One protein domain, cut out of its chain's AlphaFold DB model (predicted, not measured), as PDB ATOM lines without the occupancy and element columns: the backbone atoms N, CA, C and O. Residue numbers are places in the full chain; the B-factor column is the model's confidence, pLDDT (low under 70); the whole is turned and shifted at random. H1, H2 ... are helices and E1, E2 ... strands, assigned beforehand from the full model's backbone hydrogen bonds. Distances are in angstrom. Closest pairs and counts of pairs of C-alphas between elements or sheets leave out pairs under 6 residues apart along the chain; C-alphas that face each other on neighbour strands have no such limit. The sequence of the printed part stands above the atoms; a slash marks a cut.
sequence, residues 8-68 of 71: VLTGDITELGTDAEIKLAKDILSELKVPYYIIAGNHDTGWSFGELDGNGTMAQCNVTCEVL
ATOM      1  N   VAL A   8     -15.217  24.408  46.428       92.25
ATOM      2  CA  VAL A   8     -14.457  23.648  45.425       92.25
ATOM      3  C   VAL A   8     -13.827  22.438  46.103       92.25
ATOM      4  O   VAL A   8     -13.100  22.594  47.082       92.25
ATOM      5  N   LEU A   9     -14.102  21.248  45.580       92.94
ATOM      6  CA  LEU A   9     -13.485  19.988  45.976       92.94
ATOM      7  C   LEU A   9     -12.451  19.619  44.907       92.94
ATOM      8  O   LEU A   9     -12.775  19.594  43.722       92.94
ATOM      9  N   THR A  10     -11.197  19.408  45.305       92.19
ATOM     10  CA  THR A  10     -10.035  19.481  44.391       92.19
ATOM     11  C   THR A  10      -9.365  18.138  44.093       92.19
ATOM     12  O   THR A  10      -8.216  18.117  43.664       92.19
ATOM     13  N   GLY A  11     -10.089  17.038  44.266       88.81
ATOM     14  CA  GLY A  11      -9.615  15.687  43.972       88.81
ATOM     15  C   GLY A  11      -9.691  14.766  45.177       88.81
ATOM     16  O   GLY A  11      -9.969  15.220  46.287       88.81
ATOM     17  N   ASP A  12      -9.463  13.485  44.906       90.31
ATOM     18  CA  ASP A  12      -9.462  12.367  45.851       90.31
ATOM     19  C   ASP A  12     -10.689  12.395  46.771       90.31
ATOM     20  O   ASP A  12     -10.616  12.430  47.998       90.31
ATOM     21  N   ILE A  13     -11.855  12.429  46.127       90.56
ATOM     22  CA  ILE A  13     -13.171  12.364  46.770       90.56
ATOM     23  C   ILE A  13     -13.427  10.967  47.350       90.56
ATOM     24  O   ILE A  13     -14.159  10.808  48.328       90.56
ATOM     25  N   THR A  14     -12.833   9.960  46.725       87.19
ATOM     26  CA  THR A  14     -12.908   8.538  47.054       87.19
ATOM     27  C   THR A  14     -11.501   7.975  47.230       87.19
ATOM     28  O   THR A  14     -10.541   8.542  46.711       87.19
ATOM     29  N   GLU A  15     -11.370   6.862  47.956       87.50
ATOM     30  CA  GLU A  15     -10.071   6.209  48.167       87.50
ATOM     31  C   GLU A  15      -9.692   5.304  46.990       87.50
ATOM     32  O   GLU A  15      -8.530   5.273  46.589       87.50
ATOM     33  N   LEU A  16     -10.658   4.573  46.423       83.38
ATOM     34  CA  LEU A  16     -10.404   3.580  45.375       83.38
ATOM     35  C   LEU A  16     -11.113   3.893  44.051       83.38
ATOM     36  O   LEU A  16     -10.919   3.178  43.069       83.38
ATOM     37  N   GLY A  17     -11.961   4.923  43.997       78.38
ATOM     38  CA  GLY A  17     -12.726   5.246  42.788       78.38
ATOM     39  C   GLY A  17     -13.783   4.196  42.446       78.38
ATOM     40  O   GLY A  17     -14.212   4.105  41.297       78.38
ATOM     41  N   THR A  18     -14.201   3.379  43.419       79.25
ATOM     42  CA  THR A  18     -15.211   2.339  43.178       79.25
ATOM     43  C   THR A  18     -16.602   2.944  43.004       79.25
ATOM     44  O   THR A  18     -16.940   3.956  43.619       79.25
ATOM     45  N   ASP A  19     -17.479   2.274  42.248       79.25
ATOM     46  CA  ASP A  19     -18.878   2.701  42.081       79.25
ATOM     47  C   ASP A  19     -19.606   2.909  43.420       79.25
ATOM     48  O   ASP A  19     -20.441   3.806  43.559       79.25
ATOM     49  N   ALA A  20     -19.288   2.080  44.420       83.19
ATOM     50  CA  ALA A  20     -19.866   2.174  45.756       83.19
ATOM     51  C   ALA A  20     -19.432   3.458  46.478       83.19
ATOM     52  O   ALA A  20     -20.277   4.151  47.050       83.19
ATOM     53  N   GLU A  21     -18.144   3.798  46.423       85.31
ATOM     54  CA  GLU A  21     -17.614   5.031  47.007       85.31
ATOM     55  C   GLU A  21     -18.115   6.264  46.263       85.31
ATOM     56  O   GLU A  21     -18.527   7.225  46.906       85.31
ATOM     57  N   ILE A  22     -18.158   6.230  44.928       83.25
ATOM     58  CA  ILE A  22     -18.651   7.361  44.138       83.25
ATOM     59  C   ILE A  22     -20.137   7.607  44.424       83.25
ATOM     60  O   ILE A  22     -20.557   8.754  44.596       83.25
ATOM     61  N   LYS A  23     -20.944   6.543  44.534       84.44
ATOM     62  CA  LYS A  23     -22.353   6.661  44.925       84.44
ATOM     63  C   LYS A  23     -22.498   7.250  46.328       84.44
ATOM     64  O   LYS A  23     -23.279   8.179  46.508       84.44
ATOM     65  N   LEU A  24     -21.732   6.750  47.298       90.44
ATOM     66  CA  LEU A  24     -21.763   7.253  48.670       90.44
ATOM     67  C   LEU A  24     -21.337   8.727  48.744       90.44
ATOM     68  O   LEU A  24     -22.009   9.531  49.388       90.44
ATOM     69  N   ALA A  25     -20.259   9.096  48.051       90.19
ATOM     70  CA  ALA A  25     -19.788  10.471  47.970       90.19
ATOM     71  C   ALA A  25     -20.854  11.391  47.368       90.19
ATOM     72  O   ALA A  25     -21.108  12.468  47.903       90.19
ATOM     73  N   LYS A  26     -21.534  10.959  46.298       87.31
ATOM     74  CA  LYS A  26     -22.643  11.709  45.695       87.31
ATOM     75  C   LYS A  26     -23.794  11.913  46.677       87.31
ATOM     76  O   LYS A  26     -24.294  13.032  46.781       87.31
ATOM     77  N   ASP A  27     -24.202  10.863  47.386       90.94
ATOM     78  CA  ASP A  27     -25.298  10.937  48.356       90.94
ATOM     79  C   ASP A  27     -24.967  11.952  49.467       90.94
ATOM     80  O   ASP A  27     -25.768  12.851  49.722       90.94
ATOM     81  N   ILE A  28     -23.749  11.909  50.023       94.81
ATOM     82  CA  ILE A  28     -23.277  12.852  51.053       94.81
ATOM     83  C   ILE A  28     -23.175  14.285  50.506       94.81
ATOM     84  O   ILE A  28     -23.694  15.229  51.102       94.81
ATOM     85  N   LEU A  29     -22.518  14.482  49.360       92.19
ATOM     86  CA  LEU A  29     -22.271  15.816  48.801       92.19
ATOM     87  C   LEU A  29     -23.557  16.477  48.278       92.19
ATOM     88  O   LEU A  29     -23.642  17.704  48.245       92.19
ATOM     89  N   SER A  30     -24.593  15.697  47.950       88.88
ATOM     90  CA  SER A  30     -25.923  16.217  47.594       88.88
ATOM     91  C   SER A  30     -26.620  16.964  48.744       88.88
ATOM     92  O   SER A  30     -27.537  17.764  48.521       88.88
ATOM     93  N   GLU A  31     -26.181  16.754  49.987       93.44
ATOM     94  CA  GLU A  31     -26.716  17.464  51.146       93.44
ATOM     95  C   GLU A  31     -26.224  18.915  51.221       93.44
ATOM     96  O   GLU A  31     -26.895  19.762  51.824       93.44
ATOM     97  N   LEU A  32     -25.105  19.230  50.557       90.69
ATOM     98  CA  LEU A  32     -24.536  20.568  50.526       90.69
ATOM     99  C   LEU A  32     -25.482  21.531  49.792       90.69
ATOM    100  O   LEU A  32     -25.754  21.398  48.603       90.69
ATOM    101  N   LYS A  33     -26.007  22.521  50.524       90.06
ATOM    102  CA  LYS A  33     -26.970  23.507  49.988       90.06
ATOM    103  C   LYS A  33     -26.315  24.705  49.307       90.06
ATOM    104  O   LYS A  33     -27.018  25.513  48.706       90.06
ATOM    105  N   VAL A  34     -24.997  24.837  49.426       90.50
ATOM    106  CA  VAL A  34     -24.222  25.851  48.705       90.50
ATOM    107  C   VAL A  34     -23.756  25.280  47.366       90.50
ATOM    108  O   VAL A  34     -23.486  24.081  47.299       90.50
ATOM    109  N   PRO A  35     -23.633  26.101  46.307       90.81
ATOM    110  CA  PRO A  35     -23.066  25.645  45.045       90.81
ATOM    111  C   PRO A  35     -21.680  25.035  45.262       90.81
ATOM    112  O   PRO A  35     -20.872  25.590  46.010       90.81
ATOM    113  N   TYR A  36     -21.385  23.920  44.601       90.56
ATOM    114  CA  TYR A  36     -20.069  23.304  44.681       90.56
ATOM    115  C   TYR A  36     -19.592  22.790  43.329       90.56
ATOM    116  O   TYR A  36     -20.380  22.428  42.460       90.56
ATOM    117  N   TYR A  37     -18.274  22.773  43.170       87.31
ATOM    118  CA  TYR A  37     -17.589  22.249  41.998       87.31
ATOM    119  C   TYR A  37     -16.606  21.188  42.453       87.31
ATOM    120  O   TYR A  37     -15.869  21.402  43.413       87.31
ATOM    121  N   ILE A  38     -16.598  20.057  41.768       87.38
ATOM    122  CA  ILE A  38     -15.686  18.953  42.051       87.38
ATOM    123  C   ILE A  38     -14.687  18.875  40.902       87.38
ATOM    124  O   ILE A  38     -15.015  19.225  39.770       87.38
ATOM    125  N   ILE A  39     -13.466  18.454  41.197       84.75
ATOM    126  CA  ILE A  39     -12.446  18.021  40.246       84.75
ATOM    127  C   ILE A  39     -12.018  16.634  40.722       84.75
ATOM    128  O   ILE A  39     -11.860  16.440  41.922       84.75
ATOM    129  N   ALA A  40     -11.883  15.671  39.810       82.75
ATOM    130  CA  ALA A  40     -11.462  14.317  40.159       82.75
ATOM    131  C   ALA A  40      -9.945  14.252  40.401       82.75
ATOM    132  O   ALA A  40      -9.176  14.875  39.665       82.75
ATOM    133  N   GLY A  41      -9.531  13.484  41.409       81.75
ATOM    134  CA  GLY A  41      -8.134  13.163  41.696       81.75
ATOM    135  C   GLY A  41      -7.699  11.814  41.120       81.75
ATOM    136  O   GLY A  41      -8.411  11.171  40.337       81.75
ATOM    137  N   ASN A  42      -6.491  11.383  41.480       82.25
ATOM    138  CA  ASN A  42      -5.902  10.140  40.979       82.25
ATOM    139  C   ASN A  42      -6.510   8.888  41.631       82.25
ATOM    140  O   ASN A  42      -6.450   7.814  41.023       82.25
ATOM    141  N   HIS A  43      -7.104   9.025  42.820       83.69
ATOM    142  CA  HIS A  43      -7.849   7.955  43.483       83.69
ATOM    143  C   HIS A  43      -9.263   7.795  42.902       83.69
ATOM    144  O   HIS A  43      -9.719   6.679  42.684       83.69
ATOM    145  N   ASP A  44      -9.907   8.892  42.490       81.25
ATOM    146  CA  ASP A  44     -11.268   8.878  41.914       81.25
ATOM    147  C   ASP A  44     -11.369   8.249  40.525       81.25
ATOM    148  O   ASP A  44     -12.446   7.892  40.047       81.25
ATOM    149  N   THR A  45     -10.241   8.206  39.824       70.38
ATOM    150  CA  THR A  45     -10.163   7.769  38.431       70.38
ATOM    151  C   THR A  45      -9.537   6.388  38.294       70.38
ATOM    152  O   THR A  45      -9.477   5.888  37.177       70.38
ATOM    153  N   GLY A  46      -9.047   5.761  39.369       60.75
ATOM    154  CA  GLY A  46      -8.299   4.501  39.276       60.75
ATOM    155  C   GLY A  46      -6.991   4.641  38.482       60.75
ATOM    156  O   GLY A  46      -6.560   3.713  37.806       60.75
ATOM    157  N   TRP A  47      -6.373   5.831  38.483       56.44
ATOM    158  CA  TRP A  47      -5.179   6.126  37.672       56.44
ATOM    159  C   TRP A  47      -3.883   5.569  38.281       56.44
ATOM    160  O   TRP A  47      -2.870   5.459  37.595       56.44
ATOM    161  N   SER A  48      -3.908   5.226  39.573       47.31
ATOM    162  CA  SER A  48      -2.695   4.916  40.352       47.31
ATOM    163  C   SER A  48      -2.478   3.420  40.585       47.31
ATOM    164  O   SER A  48      -1.348   2.991  40.797       47.31
ATOM    165  N   PHE A  49      -3.535   2.617  40.506       43.81
ATOM    166  CA  PHE A  49      -3.483   1.163  40.610       43.81
ATOM    167  C   PHE A  49      -4.431   0.591  39.563       43.81
ATOM    168  O   PHE A  49      -5.532   1.102  39.389       43.81
ATOM    169  N   GLY A  50      -3.999  -0.444  38.840       50.97
ATOM    170  CA  GLY A  50      -4.811  -1.165  37.852       50.97
ATOM    171  C   GLY A  50      -5.924  -1.991  38.497       50.97
ATOM    172  O   GLY A  50      -6.067  -3.175  38.201       50.97
ATOM    173  N   GLU A  51      -6.656  -1.390  39.428       51.97
ATOM    174  CA  GLU A  51      -7.784  -1.982  40.115       51.97
ATOM    175  C   GLU A  51      -8.981  -1.852  39.180       51.97
ATOM    176  O   GLU A  51      -9.601  -0.801  39.014       51.97
ATOM    177  N   LEU A  52      -9.206  -2.933  38.440       52.50
ATOM    178  CA  LEU A  52     -10.425  -3.115  37.678       52.50
ATOM    179  C   LEU A  52     -11.579  -3.181  38.680       52.50
ATOM    180  O   LEU A  52     -11.430  -3.759  39.760       52.50
ATOM    181  N   ASP A  53     -12.735  -2.630  38.322       55.03
ATOM    182  CA  ASP A  53     -13.948  -2.915  39.077       55.03
ATOM    183  C   ASP A  53     -14.188  -4.443  39.127       55.03
ATOM    184  O   ASP A  53     -13.573  -5.229  38.397       55.03
ATOM    185  N   GLY A  54     -15.100  -4.905  39.987       50.28
ATOM    186  CA  GLY A  54     -15.439  -6.332  40.105       50.28
ATOM    187  C   GLY A  54     -15.951  -6.992  38.810       50.28
ATOM    188  O   GLY A  54     -16.283  -8.176  38.827       50.28
ATOM    189  N   ASN A  55     -16.024  -6.243  37.706       52.59
ATOM    190  CA  ASN A  55     -16.428  -6.670  36.379       52.59
ATOM    191  C   ASN A  55     -15.282  -6.607  35.342       52.59
ATOM    192  O   ASN A  55     -15.500  -6.883  34.162       52.59
ATOM    193  N   GLY A  56     -14.055  -6.280  35.761       51.81
ATOM    194  CA  GLY A  56     -12.893  -6.231  34.877       51.81
ATOM    195  C   GLY A  56     -12.826  -4.975  34.004       51.81
ATOM    196  O   GLY A  56     -12.005  -4.928  33.085       51.81
ATOM    197  N   THR A  57     -13.670  -3.972  34.254       50.69
ATOM    198  CA  THR A  57     -13.643  -2.694  33.548       50.69
ATOM    199  C   THR A  57     -12.887  -1.647  34.356       50.69
ATOM    200  O   THR A  57     -12.911  -1.603  35.582       50.69
ATOM    201  N   MET A  58     -12.144  -0.800  33.651       52.00
ATOM    202  CA  MET A  58     -11.620   0.422  34.239       52.00
ATOM    203  C   MET A  58     -12.839   1.287  34.592       52.00
ATOM    204  O   MET A  58     -13.528   1.739  33.680       52.00
ATOM    205  N   ALA A  59     -13.098   1.539  35.885       50.75
ATOM    206  CA  ALA A  59     -14.140   2.474  36.372       50.75
ATOM    207  C   ALA A  59     -14.002   3.899  35.775       50.75
ATOM    208  O   ALA A  59     -14.864   4.773  35.879       50.75
ATOM    209  N   GLN A  60     -12.875   4.111  35.107       51.81
ATOM    210  CA  GLN A  60     -12.459   5.246  34.321       51.81
ATOM    211  C   GLN A  60     -13.485   5.605  33.237       51.81
ATOM    212  O   GLN A  60     -13.603   4.964  32.193       51.81
ATOM    213  N   CYS A  61     -14.166   6.721  33.503       43.72
ATOM    214  CA  CYS A  61     -14.607   7.757  32.562       43.72
ATOM    215  C   CYS A  61     -16.095   8.093  32.711       43.72
ATOM    216  O   CYS A  61     -16.425   9.268  32.827       43.72
ATOM    217  N   ASN A  62     -17.005   7.119  32.788       41.66
ATOM    218  CA  ASN A  62     -18.435   7.462  32.760       41.66
ATOM    219  C   ASN A  62     -18.932   8.082  34.072       41.66
ATOM    220  O   ASN A  62     -19.609   9.105  34.036       41.66
ATOM    221  N   VAL A  63     -18.552   7.538  35.231       46.59
ATOM    222  CA  VAL A  63     -19.031   8.077  36.514       46.59
ATOM    223  C   VAL A  63     -18.230   9.316  36.922       46.59
ATOM    224  O   VAL A  63     -18.807  10.321  37.339       46.59
ATOM    225  N   THR A  64     -16.910   9.307  36.704       46.41
ATOM    226  CA  THR A  64     -16.045  10.449  37.021       46.41
ATOM    227  C   THR A  64     -16.342  11.667  36.146       46.41
ATOM    228  O   THR A  64     -16.264  12.783  36.645       46.41
ATOM    229  N   CYS A  65     -16.752  11.505  34.880       43.88
ATOM    230  CA  CYS A  65     -17.168  12.643  34.053       43.88
ATOM    231  C   CYS A  65     -18.623  13.087  34.292       43.88
ATOM    232  O   CYS A  65     -18.918  14.267  34.098       43.88
ATOM    233  N   GLU A  66     -19.526  12.205  34.739       44.44
ATOM    234  CA  GLU A  66     -20.916  12.589  35.042       44.44
ATOM    235  C   GLU A  66     -21.080  13.282  36.402       44.44
ATOM    236  O   GLU A  66     -21.927  14.167  36.520       44.44
ATOM    237  N   VAL A  67     -20.233  12.999  37.400       47.34
ATOM    238  CA  VAL A  67     -20.207  13.783  38.657       47.34
ATOM    239  C   VAL A  67     -19.720  15.226  38.415       47.34
ATOM    240  O   VAL A  67     -20.051  16.137  39.170       47.34
ATOM    241  N   LEU A  68     -19.004  15.473  37.311       49.72
ATOM    242  CA  LEU A  68     -18.393  16.766  36.974       49.72
ATOM    243  C   LEU A  68     -19.261  17.672  36.089       49.72
ATOM    244  O   LEU A  68     -18.862  18.798  35.778       49.72
TER     245      LEU A  68
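This is residues 8 to 68 of the 71 residues of the protein "Metallophos domain-containing protein" of Sphingobacteriia bacterium RIFOXYD2_FULL_35_12 (UniProt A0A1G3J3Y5). With little regular structure, the domain is a rod built largely of loops: H1 runs along its length, the short H2 sits near H1, and the loop around Gly 56 makes the end opposite Val 34. The printed part has 61 residues, with H1, E1 and H2 in that order; it is mostly helix, though named elements hold 19 residues. It is compact, with a radius of gyration of the C-alphas of 11.4 A, and spans 36 by 18 by 17 A.

H1, residues 19 to 29, begins at C-alpha (-18.878, 2.701, 42.081) and is 15.1 A long. E1 is residues 36 to 38. H2, residues 62 to 66, ends at C-alpha (-20.916, 12.589, 35.042).

Residues 8 to 9 pair, parallel, with 37 to 38 of E1, which pairs with no named strand. H1 and H2 are close but not clearly touching; their closest C-alphas, Ile 22 and Val 63, are 7.7 A apart. E1 is apart from H1 and H2. In H1 and H2 every O i to N i+4 pair is within hydrogen-bond range.

The farthest C-alphas, Val 34 and Gly 56, are 36.7 A apart. The printed part has no cut. The link E1 to H2 is long, 23 residues. Residues 46 to 68 have pLDDT under 70.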